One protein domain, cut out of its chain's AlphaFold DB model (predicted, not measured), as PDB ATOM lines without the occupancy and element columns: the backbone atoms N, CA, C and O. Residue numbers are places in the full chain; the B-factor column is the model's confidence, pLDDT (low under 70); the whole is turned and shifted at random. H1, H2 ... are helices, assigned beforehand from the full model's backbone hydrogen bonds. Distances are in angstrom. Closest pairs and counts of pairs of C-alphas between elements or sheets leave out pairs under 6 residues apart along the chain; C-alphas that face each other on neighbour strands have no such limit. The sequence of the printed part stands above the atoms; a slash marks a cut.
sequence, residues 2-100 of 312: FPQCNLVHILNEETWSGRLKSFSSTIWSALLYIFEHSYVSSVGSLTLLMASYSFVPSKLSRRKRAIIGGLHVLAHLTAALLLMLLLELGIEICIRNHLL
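AT A GLANCE: This is residues 2 to 100 of the 312 residues of an uncharacterized protein of Arundo donax (UniProt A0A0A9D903). One long helix, H4, makes the domain's length; H3 and H4 form a helical hairpin, and H2 crosses H4 near its middle. The short H1 packs on H2. The printed part has 99 residues, with four named helices in the order H1, H2, H3, H4 along the chain, which hold 78 of them, and no named strand; the class is all helix, and the whole is loose, with a radius of gyration of the C-alphas of 17.0 A and spans of 55 by 28 by 23 A.

HOW THE PARTS SIT: H4, residues 62 to 96, touches H3, residues 39 to 55, with residues 65 to 77 alone, opposite ways at a steep tilt of 44 degrees; the closest C-alphas, of Gly 69 and Tyr 53, are 4.7 A apart. H2, residues 16 to 36, touches H4 with residues 27 to 31 alone, opposite ways at a steep tilt of 60 degrees; the closest C-alphas, of Ile 27 and Leu 81, are 6.3 A apart. H2 and H3 touch only at the corner, closest at C-alphas 35 and 42, 5.1 A. H1, residues 8 to 12, touches H2, closest at C-alphas 10 and 19, 5.3 A. Every O i to N i+4 pair is within hydrogen-bond range in H1, H3 and H4, and 16 of 17 in H2.

IN THESE COORDINATES: H4 measures 50.5 A, H2 30.2 A, H3 24.4 A. C-alpha 8 is at (-18.826, 23.637, -88.057), C-alpha 96 at (-22.882, 21.272, -79.499).

THE WHOLE: The farthest C-alphas, of Lys 59 and His 98, are 56.8 A apart. The printed part has no cut and no long link; no printed residue is under 70.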
ATOM      1  N   PHE A   2     -14.857  38.813 -85.336       83.62
ATOM      2  CA  PHE A   2     -15.409  37.742 -84.497       83.62
ATOM      3  C   PHE A   2     -16.780  38.172 -83.941       83.62
ATOM      4  O   PHE A   2     -16.970  39.379 -83.725       83.62
ATOM      5  N   PRO A   3     -17.728  37.242 -83.730       90.75
ATOM      6  CA  PRO A   3     -17.565  35.791 -83.852       90.75
ATOM      7  C   PRO A   3     -17.515  35.240 -85.278       90.75
ATOM      8  O   PRO A   3     -18.060  35.835 -86.206       90.75
ATOM      9  N   GLN A   4     -16.867  34.086 -85.438       90.56
ATOM     10  CA  GLN A   4     -16.937  33.245 -86.628       90.56
ATOM     11  C   GLN A   4     -18.140  32.306 -86.494       90.56
ATOM     12  O   GLN A   4     -18.173  31.402 -85.658       90.56
ATOM     13  N   CYS A   5     -19.161  32.534 -87.318       89.31
ATOM     14  CA  CYS A   5     -20.436  31.820 -87.213       89.31
ATOM     15  C   CYS A   5     -20.447  30.457 -87.909       89.31
ATOM     16  O   CYS A   5     -21.253  29.601 -87.562       89.31
ATOM     17  N   ASN A   6     -19.540  30.230 -88.861       85.81
ATOM     18  CA  ASN A   6     -19.430  28.965 -89.580       85.81
ATOM     19  C   ASN A   6     -18.121  28.245 -89.230       85.81
ATOM     20  O   ASN A   6     -17.210  28.165 -90.045       85.81
ATOM     21  N   LEU A   7     -18.021  27.723 -88.007       88.94
ATOM     22  CA  LEU A   7     -16.873  26.909 -87.562       88.94
ATOM     23  C   LEU A   7     -17.107  25.404 -87.717       88.94
ATOM     24  O   LEU A   7     -16.170  24.613 -87.697       88.94
ATOM     25  N   VAL A   8     -18.364  25.020 -87.917       84.94
ATOM     26  CA  VAL A   8     -18.826  23.637 -88.057       84.94
ATOM     27  C   VAL A   8     -18.085  22.887 -89.156       84.94
ATOM     28  O   VAL A   8     -17.739  21.723 -88.980       84.94
ATOM     29  N   HIS A   9     -17.824  23.562 -90.275       88.00
ATOM     30  CA  HIS A   9     -17.143  22.952 -91.406       88.00
ATOM     31  C   HIS A   9     -15.736  22.441 -91.035       88.00
ATOM     32  O   HIS A   9     -15.356  21.379 -91.504       88.00
ATOM     33  N   ILE A  10     -15.021  23.109 -90.113       89.69
ATOM     34  CA  ILE A  10     -13.710  22.658 -89.610       89.69
ATOM     35  C   ILE A  10     -13.845  21.321 -88.869       89.69
ATOM     36  O   ILE A  10     -12.973  20.464 -88.974       89.69
ATOM     37  N   LEU A  11     -14.923  21.138 -88.101       85.31
ATOM     38  CA  LEU A  11     -15.144  19.933 -87.291       85.31
ATOM     39  C   LEU A  11     -15.680  18.755 -88.112       85.31
ATOM     40  O   LEU A  11     -15.438  17.607 -87.749       85.31
ATOM     41  N   ASN A  12     -16.398  19.037 -89.200       88.06
ATOM     42  CA  ASN A  12     -17.021  18.024 -90.050       88.06
ATOM     43  C   ASN A  12     -16.051  17.395 -91.071       88.06
ATOM     44  O   ASN A  12     -16.405  16.411 -91.710       88.06
ATOM     45  N   GLU A  13     -14.845  17.944 -91.242       90.81
ATOM     46  CA  GLU A  13     -13.817  17.375 -92.120       90.81
ATOM     47  C   GLU A  13     -13.331  16.008 -91.601       90.81
ATOM     48  O   GLU A  13     -12.805  15.878 -90.488       90.81
ATOM     49  N   GLU A  14     -13.467  14.975 -92.434       87.56
ATOM     50  CA  GLU A  14     -13.140  13.592 -92.065       87.56
ATOM     51  C   GLU A  14     -11.632  13.388 -91.879       87.56
ATOM     52  O   GLU A  14     -11.191  12.709 -90.949       87.56
ATOM     53  N   THR A  15     -10.819  14.035 -92.721       94.19
ATOM     54  CA  THR A  15      -9.360  13.879 -92.713       94.19
ATOM     55  C   THR A  15      -8.666  14.954 -91.880       94.19
ATOM     56  O   THR A  15      -9.060  16.120 -91.866       94.19
ATOM     57  N   TRP A  16      -7.555  14.592 -91.231       91.81
ATOM     58  CA  TRP A  16      -6.745  15.548 -90.464       91.81
ATOM     59  C   TRP A  16      -6.184  16.684 -91.338       91.81
ATOM     60  O   TRP A  16      -6.192  17.845 -90.933       91.81
ATOM     61  N   SER A  17      -5.766  16.365 -92.568       93.12
ATOM     62  CA  SER A  17      -5.304  17.358 -93.547       93.12
ATOM     63  C   SER A  17      -6.420  18.332 -93.949       93.12
ATOM     64  O   SER A  17      -6.189  19.542 -94.000       93.12
ATOM     65  N   GLY A  18      -7.647  17.831 -94.155       93.31
ATOM     66  CA  GLY A  18      -8.832  18.652 -94.426       93.31
ATOM     67  C   GLY A  18      -9.113  19.648 -93.302       93.31
ATOM     68  O   GLY A  18      -9.198  20.852 -93.554       93.31
ATOM     69  N   ARG A  19      -9.116  19.176 -92.046       92.81
ATOM     70  CA  ARG A  19      -9.275  20.038 -90.859       92.81
ATOM     71  C   ARG A  19      -8.205  21.122 -90.791       92.81
ATOM     72  O   ARG A  19      -8.531  22.291 -90.599       92.81
ATOM     73  N   LEU A  20      -6.935  20.757 -90.980       92.88
ATOM     74  CA  LEU A  20      -5.818  21.704 -90.929       92.88
ATOM     75  C   LEU A  20      -5.925  22.767 -92.031       92.88
ATOM     76  O   LEU A  20      -5.680  23.951 -91.778       92.88
ATOM     77  N   LYS A  21      -6.323  22.366 -93.242       94.44
ATOM     78  CA  LYS A  21      -6.534  23.273 -94.374       94.44
ATOM     79  C   LYS A  21      -7.687  24.241 -94.113       94.44
ATOM     80  O   LYS A  21      -7.519  25.441 -94.310       94.44
ATOM     81  N   SER A  22      -8.829  23.738 -93.650       94.06
ATOM     82  CA  SER A  22     -10.008  24.545 -93.311       94.06
ATOM     83  C   SER A  22      -9.716  25.534 -92.171       94.06
ATOM     84  O   SER A  22     -10.003  26.729 -92.290       94.06
ATOM     85  N   PHE A  23      -9.029  25.081 -91.119       94.19
ATOM     86  CA  PHE A  23      -8.583  25.932 -90.015       94.19
ATOM     87  C   PHE A  23      -7.638  27.045 -90.497       94.19
ATOM     88  O   PHE A  23      -7.863  28.224 -90.221       94.19
ATOM     89  N   SER A  24      -6.622  26.692 -91.291       94.00
ATOM     90  CA  SER A  24      -5.656  27.656 -91.836       94.00
ATOM     91  C   SER A  24      -6.314  28.656 -92.792       94.00
ATOM     92  O   SER A  24      -6.007  29.847 -92.754       94.00
ATOM     93  N   SER A  25      -7.260  28.199 -93.616       94.38
ATOM     94  CA  SER A  25      -8.044  29.057 -94.512       94.38
ATOM     95  C   SER A  25      -8.927  30.041 -93.739       94.38
ATOM     96  O   SER A  25      -9.035  31.204 -94.134       94.38
ATOM     97  N   THR A  26      -9.491  29.615 -92.608       94.81
ATOM     98  CA  THR A  26     -10.269  30.486 -91.717       94.81
ATOM     99  C   THR A  26      -9.385  31.564 -91.089       94.81
ATOM    100  O   THR A  26      -9.751  32.739 -91.117       94.81
ATOM    101  N   ILE A  27      -8.188  31.207 -90.602       94.50
ATOM    102  CA  ILE A  27      -7.205  32.184 -90.093       94.50
ATOM    103  C   ILE A  27      -6.820  33.185 -91.181       94.50
ATOM    104  O   ILE A  27      -6.828  34.389 -90.936       94.50
ATOM    105  N   TRP A  28      -6.508  32.701 -92.384       94.56
ATOM    106  CA  TRP A  28      -6.136  33.558 -93.507       94.56
ATOM    107  C   TRP A  28      -7.252  34.541 -93.874       94.56
ATOM    108  O   TRP A  28      -7.010  35.737 -94.022       94.56
ATOM    109  N   SER A  29      -8.493  34.059 -93.937       94.00
ATOM    110  CA  SER A  29      -9.665  34.896 -94.217       94.00
ATOM    111  C   SER A  29      -9.888  35.939 -93.118       94.00
ATOM    112  O   SER A  29     -10.169  37.101 -93.411       94.00
ATOM    113  N   ALA A  30      -9.707  35.562 -91.848       93.50
ATOM    114  CA  ALA A  30      -9.784  36.492 -90.724       93.50
ATOM    115  C   ALA A  30      -8.670  37.553 -90.771       93.50
ATOM    116  O   ALA A  30      -8.925  38.717 -90.461       93.50
ATOM    117  N   LEU A  31      -7.462  37.175 -91.200       93.88
ATOM    118  CA  LEU A  31      -6.344  38.098 -91.380       93.88
ATOM    119  C   LEU A  31      -6.638  39.129 -92.476       93.88
ATOM    120  O   LEU A  31      -6.451  40.318 -92.241       93.88
ATOM    121  N   LEU A  32      -7.150  38.709 -93.636       93.44
ATOM    122  CA  LEU A  32      -7.564  39.640 -94.694       93.44
ATOM    123  C   LEU A  32      -8.684  40.572 -94.212       93.44
ATOM    124  O   LEU A  32      -8.616  41.786 -94.402       93.44
ATOM    125  N   TYR A  33      -9.661  40.028 -93.479       94.00
ATOM    126  CA  TYR A  33     -10.769  40.806 -92.924       94.00
ATOM    127  C   TYR A  33     -10.301  41.944 -91.999       94.00
ATOM    128  O   TYR A  33     -10.914  43.014 -91.995       94.00
ATOM    129  N   ILE A  34      -9.226  41.741 -91.219       93.38
ATOM    130  CA  ILE A  34      -8.638  42.791 -90.368       93.38
ATOM    131  C   ILE A  34      -8.312  44.036 -91.190       93.38
ATOM    132  O   ILE A  34      -8.621  45.142 -90.753       93.38
ATOM    133  N   PHE A  35      -7.702  43.856 -92.359       91.56
ATOM    134  CA  PHE A  35      -7.198  44.962 -93.168       91.56
ATOM    135  C   PHE A  35      -8.248  45.534 -94.118       91.56
ATOM    136  O   PHE A  35      -8.256  46.740 -94.343       91.56
ATOM    137  N   GLU A  36      -9.142  44.696 -94.641       93.56
ATOM    138  CA  GLU A  36     -10.134  45.113 -95.636       93.56
ATOM    139  C   GLU A  36     -11.391  45.732 -95.013       93.56
ATOM    140  O   GLU A  36     -11.927  46.704 -95.539       93.56
ATOM    141  N   HIS A  37     -11.870  45.176 -93.895       91.12
ATOM    142  CA  HIS A  37     -13.215  45.464 -93.384       91.12
ATOM    143  C   HIS A  37     -13.236  45.976 -91.935       91.12
ATOM    144  O   HIS A  37     -14.237  46.546 -91.500       91.12
ATOM    145  N   SER A  38     -12.162  45.785 -91.160       91.12
ATOM    146  CA  SER A  38     -12.125  46.139 -89.734       91.12
ATOM    147  C   SER A  38     -11.248  47.362 -89.457       91.12
ATOM    148  O   SER A  38     -10.081  47.233 -89.096       91.12
ATOM    149  N   TYR A  39     -11.817  48.569 -89.546       90.75
ATOM    150  CA  TYR A  39     -11.074  49.821 -89.321       90.75
ATOM    151  C   TYR A  39     -10.333  49.860 -87.977       90.75
ATOM    152  O   TYR A  39      -9.162  50.226 -87.928       90.75
ATOM    153  N   VAL A  40     -10.982  49.434 -86.887       90.75
ATOM    154  CA  VAL A  40     -10.376  49.434 -85.544       90.75
ATOM    155  C   VAL A  40      -9.194  48.463 -85.472       90.75
ATOM    156  O   VAL A  40      -8.127  48.823 -84.977       90.75
ATOM    157  N   SER A  41      -9.352  47.246 -86.001       92.12
ATOM    158  CA  SER A  41      -8.277  46.245 -86.007       92.12
ATOM    159  C   SER A  41      -7.128  46.649 -86.936       92.12
ATOM    160  O   SER A  41      -5.966  46.418 -86.603       92.12
ATOM    161  N   SER A  42      -7.435  47.281 -88.069       93.44
ATOM    162  CA  SER A  42      -6.450  47.794 -89.025       93.44
ATOM    163  C   SER A  42      -5.595  48.907 -88.411       93.44
ATOM    164  O   SER A  42      -4.367  48.817 -88.420       93.44
ATOM    165  N   VAL A  43      -6.226  49.896 -87.759       95.38
ATOM    166  CA  VAL A  43      -5.514  50.954 -87.019       95.38
ATOM    167  C   VAL A  43      -4.650  50.357 -85.908       95.38
ATOM    168  O   VAL A  43      -3.474  50.698 -85.811       95.38
ATOM    169  N   GLY A  44      -5.182  49.413 -85.124       94.19
ATOM    170  CA  GLY A  44      -4.408  48.723 -84.086       94.19
ATOM    171  C   GLY A  44      -3.185  47.981 -84.641       94.19
ATOM    172  O   GLY A  44      -2.097  48.055 -84.068       94.19
ATOM    173  N   SER A  45      -3.334  47.329 -85.796       94.19
ATOM    174  CA  SER A  45      -2.247  46.616 -86.480       94.19
ATOM    175  C   SER A  45      -1.169  47.578 -86.988       94.19
ATOM    176  O   SER A  45       0.022  47.291 -86.870       94.19
ATOM    177  N   LEU A  46      -1.568  48.753 -87.491       95.31
ATOM    178  CA  LEU A  46      -0.642  49.814 -87.884       95.31
ATOM    179  C   LEU A  46       0.113  50.384 -86.677       95.31
ATOM    180  O   LEU A  46       1.328  50.554 -86.741       95.31
ATOM    181  N   THR A  47      -0.572  50.643 -85.559       95.94
ATOM    182  CA  THR A  47       0.074  51.098 -84.321       95.94
ATOM    183  C   THR A  47       1.099  50.079 -83.826       95.94
ATOM    184  O   THR A  47       2.224  50.457 -83.493       95.94
ATOM    185  N   LEU A  48       0.754  48.787 -83.844       95.81
ATOM    186  CA  LEU A  48       1.679  47.713 -83.484       95.81
ATOM    187  C   LEU A  48       2.887  47.663 -84.431       95.81
ATOM    188  O   LEU A  48       4.012  47.476 -83.973       95.81
ATOM    189  N   LEU A  49       2.684  47.888 -85.732       96.31
ATOM    190  CA  LEU A  49       3.769  47.944 -86.713       96.31
ATOM    191  C   LEU A  49       4.720  49.114 -86.454       96.31
ATOM    192  O   LEU A  49       5.939  48.929 -86.473       96.31
ATOM    193  N   MET A  50       4.180  50.297 -86.164       96.06
ATOM    194  CA  MET A  50       4.978  51.481 -85.841       96.06
ATOM    195  C   MET A  50       5.775  51.298 -84.546       96.06
ATOM    196  O   MET A  50       6.959  51.647 -84.495       96.06
ATOM    197  N   ALA A  51       5.156  50.709 -83.520       96.19
ATOM    198  CA  ALA A  51       5.835  50.362 -82.277       96.19
ATOM    199  C   ALA A  51       6.956  49.346 -82.539       96.19
ATOM    200  O   ALA A  51       8.116  49.617 -82.233       96.19
ATOM    201  N   SER A  52       6.634  48.229 -83.196       95.75
ATOM    202  CA  SER A  52       7.577  47.164 -83.551       95.75
ATOM    203  C   SER A  52       8.786  47.710 -84.321       95.75
ATOM    204  O   SER A  52       9.926  47.487 -83.922       95.75
ATOM    205  N   TYR A  53       8.564  48.539 -85.348       95.81
ATOM    206  CA  TYR A  53       9.633  49.209 -86.098       95.81
ATOM    207  C   TYR A  53      10.542  50.080 -85.214       95.81
ATOM    208  O   TYR A  53      11.762  50.142 -85.420       95.81
ATOM    209  N   SER A  54       9.951  50.774 -84.240       94.94
ATOM    210  CA  SER A  54      10.663  51.679 -83.334       94.94
ATOM    211  C   SER A  54      11.535  50.924 -82.329       94.94
ATOM    212  O   SER A  54      12.619  51.403 -82.007       94.94
ATOM    213  N   PHE A  55      11.116  49.727 -81.905       94.19
ATOM    214  CA  PHE A  55      11.894  48.862 -81.013       94.19
ATOM    215  C   PHE A  55      13.047  48.125 -81.710       94.19
ATOM    216  O   PHE A  55      13.988  47.702 -81.038       94.19
ATOM    217  N   VAL A  56      13.036  47.993 -83.045       94.25
ATOM    218  CA  VAL A  56      14.178  47.394 -83.756       94.25
ATOM    219  C   VAL A  56      15.402  48.327 -83.678       94.25
ATOM    220  O   VAL A  56      15.294  49.487 -84.094       94.25
ATOM    221  N   PRO A  57      16.584  47.835 -83.242       92.69
ATOM    222  CA  PRO A  57      17.783  48.651 -83.050       92.69
ATOM    223  C   PRO A  57      18.146  49.536 -84.247       92.69
ATOM    224  O   PRO A  57      18.201  49.083 -85.395       92.69
ATOM    225  N   SER A  58      18.489  50.796 -83.968       91.94
ATOM    226  CA  SER A  58      18.840  51.805 -84.979       91.94
ATOM    227  C   SER A  58      20.126  51.497 -85.755       91.94
ATOM    228  O   SER A  58      20.307  52.026 -86.848       91.94
ATOM    229  N   LYS A  59      20.982  50.606 -85.231       94.62
ATOM    230  CA  LYS A  59      22.184  50.094 -85.915       94.62
ATOM    231  C   LYS A  59      21.852  49.323 -87.202       94.62
ATOM    232  O   LYS A  59      22.710  49.172 -88.067       94.62
ATOM    233  N   LEU A  60      20.624  48.814 -87.338       93.44
ATOM    234  CA  LEU A  60      20.172  48.101 -88.531       93.44
ATOM    235  C   LEU A  60      19.637  49.070 -89.593       93.44
ATOM    236  O   LEU A  60      19.001  50.079 -89.290       93.44
ATOM    237  N   SER A  61      19.838  48.728 -90.871       95.94
ATOM    238  CA  SER A  61      19.324  49.532 -91.984       95.94
ATOM    239  C   SER A  61      17.793  49.640 -91.951       95.94
ATOM    240  O   SER A  61      17.098  48.709 -91.537       95.94
ATOM    241  N   ARG A  62      17.241  50.756 -92.454       94.69
ATOM    242  CA  ARG A  62      15.783  51.012 -92.473       94.69
ATOM    243  C   ARG A  62      14.980  49.864 -93.100       94.69
ATOM    244  O   ARG A  62      13.909  49.539 -92.602       94.69
ATOM    245  N   ARG A  63      15.520  49.222 -94.147       95.06
ATOM    246  CA  ARG A  63      14.905  48.053 -94.802       95.06
ATOM    247  C   ARG A  63      14.840  46.840 -93.871       95.06
ATOM    248  O   ARG A  63      13.777  46.253 -93.726       95.06
ATOM    249  N   LYS A  64      15.946  46.496 -93.199       95.06
ATOM    250  CA  LYS A  64      15.981  45.376 -92.241       95.06
ATOM    251  C   LYS A  64      15.029  45.614 -91.071       95.06
ATOM    252  O   LYS A  64      14.324  44.698 -90.671       95.06
ATOM    253  N   ARG A  65      14.957  46.855 -90.578       95.94
ATOM    254  CA  ARG A  65      14.018  47.246 -89.516       95.94
ATOM    255  C   ARG A  65      12.561  47.050 -89.924       95.94
ATOM    256  O   ARG A  65      11.797  46.483 -89.155       95.94
ATOM    257  N   ALA A  66      12.199  47.455 -91.142       95.25
ATOM    258  CA  ALA A  66      10.856  47.241 -91.675       95.25
ATOM    259  C   ALA A  66      10.517  45.748 -91.815       95.25
ATOM    260  O   ALA A  66       9.432  45.339 -91.416       95.25
ATOM    261  N   ILE A  67      11.453  44.930 -92.312       96.50
ATOM    262  CA  ILE A  67      11.252  43.480 -92.463       96.50
ATOM    263  C   ILE A  67      11.055  42.808 -91.101       96.50
ATOM    264  O   ILE A  67      10.068  42.105 -90.911       96.50
ATOM    265  N   ILE A  68      11.957  43.047 -90.142       95.94
ATOM    266  CA  ILE A  68      11.862  42.462 -88.794       95.94
ATOM    267  C   ILE A  68      10.567  42.914 -88.117       95.94
ATOM    268  O   ILE A  68       9.831  42.085 -87.585       95.94
ATOM    269  N   GLY A  69      10.263  44.214 -88.187       96.00
ATOM    270  CA  GLY A  69       9.064  44.770 -87.578       96.00
ATOM    271  C   GLY A  69       7.781  44.171 -88.159       96.00
ATOM    272  O   GLY A  69       6.892  43.780 -87.404       96.00
ATOM    273  N   GLY A  70       7.717  44.036 -89.488       96.12
ATOM    274  CA  GLY A  70       6.593  43.428 -90.198       96.12
ATOM    275  C   GLY A  70       6.421  41.940 -89.896       96.12
ATOM    276  O   GLY A  70       5.312  41.512 -89.585       96.12
ATOM    277  N   LEU A  71       7.509  41.159 -89.914       96.69
ATOM    278  CA  LEU A  71       7.476  39.736 -89.551       96.69
ATOM    279  C   LEU A  71       6.999  39.532 -88.110       96.69
ATOM    280  O   LEU A  71       6.195  38.643 -87.848       96.69
ATOM    281  N   HIS A  72       7.453  40.383 -87.190       95.56
ATOM    282  CA  HIS A  72       7.028  40.346 -85.796       95.56
ATOM    283  C   HIS A  72       5.525  40.625 -85.646       95.56
ATOM    284  O   HIS A  72       4.819  39.858 -84.995       95.56
ATOM    285  N   VAL A  73       5.010  41.674 -86.301       96.31
ATOM    286  CA  VAL A  73       3.569  41.981 -86.287       96.31
ATOM    287  C   VAL A  73       2.754  40.844 -86.893       96.31
ATOM    288  O   VAL A  73       1.764  40.429 -86.296       96.31
ATOM    289  N   LEU A  74       3.180  40.294 -88.031       95.75
ATOM    290  CA  LEU A  74       2.492  39.174 -88.669       95.75
ATOM    291  C   LEU A  74       2.451  37.941 -87.757       95.75
ATOM    292  O   LEU A  74       1.403  37.301 -87.644       95.75
ATOM    293  N   ALA A  75       3.555  37.629 -87.073       94.88
ATOM    294  CA  ALA A  75       3.613  36.531 -86.114       94.88
ATOM    295  C   ALA A  75       2.640  36.750 -84.943       94.88
ATOM    296  O   ALA A  75       1.873  35.845 -84.613       94.88
ATOM    297  N   HIS A  76       2.605  37.956 -84.368       93.81
ATOM    298  CA  HIS A  76       1.674  38.296 -83.289       93.81
ATOM    299  C   HIS A  76       0.209  38.234 -83.725       93.81
ATOM    300  O   HIS A  76      -0.606  37.639 -83.020       93.81
ATOM    301  N   LEU A  77      -0.131  38.799 -84.888       94.94
ATOM    302  CA  LEU A  77      -1.493  38.749 -85.424       94.94
ATOM    303  C   LEU A  77      -1.928  37.308 -85.697       94.94
ATOM    304  O   LEU A  77      -3.024  36.914 -85.308       94.94
ATOM    305  N   THR A  78      -1.055  36.502 -86.302       94.88
ATOM    306  CA  THR A  78      -1.348  35.093 -86.596       94.88
ATOM    307  C   THR A  78      -1.544  34.288 -85.312       94.88
ATOM    308  O   THR A  78      -2.512  33.539 -85.206       94.88
ATOM    309  N   ALA A  79      -0.680  34.471 -84.308       94.69
ATOM    310  CA  ALA A  79      -0.811  33.800 -83.015       94.69
ATOM    311  C   ALA A  79      -2.100  34.204 -82.281       94.69
ATOM    312  O   ALA A  79      -2.799  33.346 -81.741       94.69
ATOM    313  N   ALA A  80      -2.450  35.495 -82.299       94.44
ATOM    314  CA  ALA A  80      -3.686  35.988 -81.702       94.44
ATOM    315  C   ALA A  80      -4.924  35.403 -82.398       94.44
ATOM    316  O   ALA A  80      -5.824  34.908 -81.722       94.44
ATOM    317  N   LEU A  81      -4.953  35.394 -83.736       95.12
ATOM    318  CA  LEU A  81      -6.044  34.801 -84.515       95.12
ATOM    319  C   LEU A  81      -6.173  33.295 -84.279       95.12
ATOM    320  O   LEU A  81      -7.289  32.802 -84.139       95.12
ATOM    321  N   LEU A  82      -5.052  32.577 -84.190       95.25
ATOM    322  CA  LEU A  82      -5.034  31.150 -83.876       95.25
ATOM    323  C   LEU A  82      -5.671  30.887 -82.509       95.25
ATOM    324  O   LEU A  82      -6.580  30.067 -82.406       95.25
ATOM    325  N   LEU A  83      -5.235  31.599 -81.466       95.75
ATOM    326  CA  LEU A  83      -5.766  31.433 -80.111       95.75
ATOM    327  C   LEU A  83      -7.245  31.834 -80.013       95.75
ATOM    328  O   LEU A  83      -8.021  31.142 -79.359       95.75
ATOM    329  N   MET A  84      -7.649  32.909 -80.696       95.25
ATOM    330  CA  MET A  84      -9.052  33.323 -80.791       95.25
ATOM    331  C   MET A  84      -9.914  32.256 -81.471       95.25
ATOM    332  O   MET A  84     -10.988  31.927 -80.975       95.25
ATOM    333  N   LEU A  85      -9.440  31.681 -82.578       95.12
ATOM    334  CA  LEU A  85     -10.165  30.639 -83.302       95.12
ATOM    335  C   LEU A  85     -10.288  29.350 -82.476       95.12
ATOM    336  O   LEU A  85     -11.345  28.725 -82.483       95.12
ATOM    337  N   LEU A  86      -9.244  28.975 -81.729       94.75
ATOM    338  CA  LEU A  86      -9.300  27.851 -80.788       94.75
ATOM    339  C   LEU A  86     -10.310  28.093 -79.660       94.75
ATOM    340  O   LEU A  86     -11.070  27.184 -79.331       94.75
ATOM    341  N   LEU A  87     -10.352  29.306 -79.099       94.75
ATOM    342  CA  LEU A  87     -11.344  29.679 -78.089       94.75
ATOM    343  C   LEU A  87     -12.769  29.542 -78.641       94.75
ATOM    344  O   LEU A  87     -13.619  28.932 -77.996       94.75
ATOM    345  N   GLU A  88     -13.036  30.050 -79.847       93.88
ATOM    346  CA  GLU A  88     -14.369  29.940 -80.448       93.88
ATOM    347  C   GLU A  88     -14.755  28.513 -80.829       93.88
ATOM    348  O   GLU A  88     -15.915  28.140 -80.662       93.88
ATOM    349  N   LEU A  89     -13.802  27.700 -81.294       94.38
ATOM    350  CA  LEU A  89     -14.028  26.271 -81.505       94.38
ATOM    351  C   LEU A  89     -14.363  25.564 -80.190       94.38
ATOM    352  O   LEU A  89     -15.272  24.741 -80.169       94.38
ATOM    353  N   GLY A  90     -13.683  25.908 -79.093       93.81
ATOM    354  CA  GLY A  90     -14.006  25.397 -77.761       93.81
ATOM    355  C   GLY A  90     -15.442  25.728 -77.351       93.81
ATOM    356  O   GLY A  90     -16.189  24.833 -76.962       93.81
ATOM    357  N   ILE A  91     -15.861  26.986 -77.522       93.88
ATOM    358  CA  ILE A  91     -17.242  27.415 -77.251       93.88
ATOM    359  C   ILE A  91     -18.244  26.682 -78.154       93.88
ATOM    360  O   ILE A  91     -19.256  26.190 -77.663       93.88
ATOM    361  N   GLU A  92     -17.970  26.555 -79.455       93.25
ATOM    362  CA  GLU A  92     -18.820  25.815 -80.399       93.25
ATOM    363  C   GLU A  92     -18.966  24.337 -80.003       93.25
ATOM    364  O   GLU A  92     -20.070  23.793 -80.040       93.25
ATOM    365  N   ILE A  93     -17.881  23.686 -79.571       93.69
ATOM    366  CA  ILE A  93     -17.913  22.308 -79.063       93.69
ATOM    367  C   ILE A  93     -18.772  22.224 -77.797       93.69
ATOM    368  O   ILE A  93     -19.599  21.320 -77.688       93.69
ATOM    369  N   CYS A  94     -18.624  23.158 -76.855       94.25
ATOM    370  CA  CYS A  94     -19.447  23.192 -75.645       94.25
ATOM    371  C   CYS A  94     -20.937  23.386 -75.962       94.25
ATOM    372  O   CYS A  94     -21.766  22.672 -75.403       94.25
ATOM    373  N   ILE A  95     -21.280  24.280 -76.896       92.94
ATOM    374  CA  ILE A  95     -22.663  24.484 -77.355       92.94
ATOM    375  C   ILE A  95     -23.225  23.189 -77.958       92.94
ATOM    376  O   ILE A  95     -24.317  22.755 -77.598       92.94
ATOM    377  N   ARG A  96     -22.467  22.525 -78.841       91.25
ATOM    378  CA  ARG A  96     -22.882  21.272 -79.499       91.25
ATOM    379  C   ARG A  96     -23.112  20.118 -78.533       91.25
ATOM    380  O   ARG A  96     -23.980  19.292 -78.779       91.25
ATOM    381  N   ASN A  97     -22.331  20.056 -77.459       92.88
ATOM    382  CA  ASN A  97     -22.467  19.035 -76.421       92.88
ATOM    383  C   ASN A  97     -23.440  19.451 -75.305       92.88
ATOM    384  O   ASN A  97     -23.448  18.820 -74.253       92.88
ATOM    385  N   HIS A  98     -24.242  20.504 -75.513       91.38
ATOM    386  CA  HIS A  98     -25.213  21.013 -74.540       91.38
ATOM    387  C   HIS A  98     -24.598  21.393 -73.179       91.38
ATOM    388  O   HIS A  98     -25.253  21.295 -72.146       91.38
ATOM    389  N   LEU A  99     -23.334  21.832 -73.177       91.00
ATOM    390  CA  LEU A  99     -22.634  22.315 -71.982       91.00
ATOM    391  C   LEU A  99     -22.805  23.824 -71.766       91.00
ATOM    392  O   LEU A  99     -22.643  24.288 -70.645       91.00
ATOM    393  N   LEU A 100     -23.093  24.580 -72.830       92.94
ATOM    394  CA  LEU A 100     -23.337  26.027 -72.807       92.94
ATOM    395  C   LEU A 100     -24.539  26.374 -73.692       92.94
ATOM    396  O   LEU A 100     -24.850  25.636 -74.630       92.94
TER     397      LEU A 100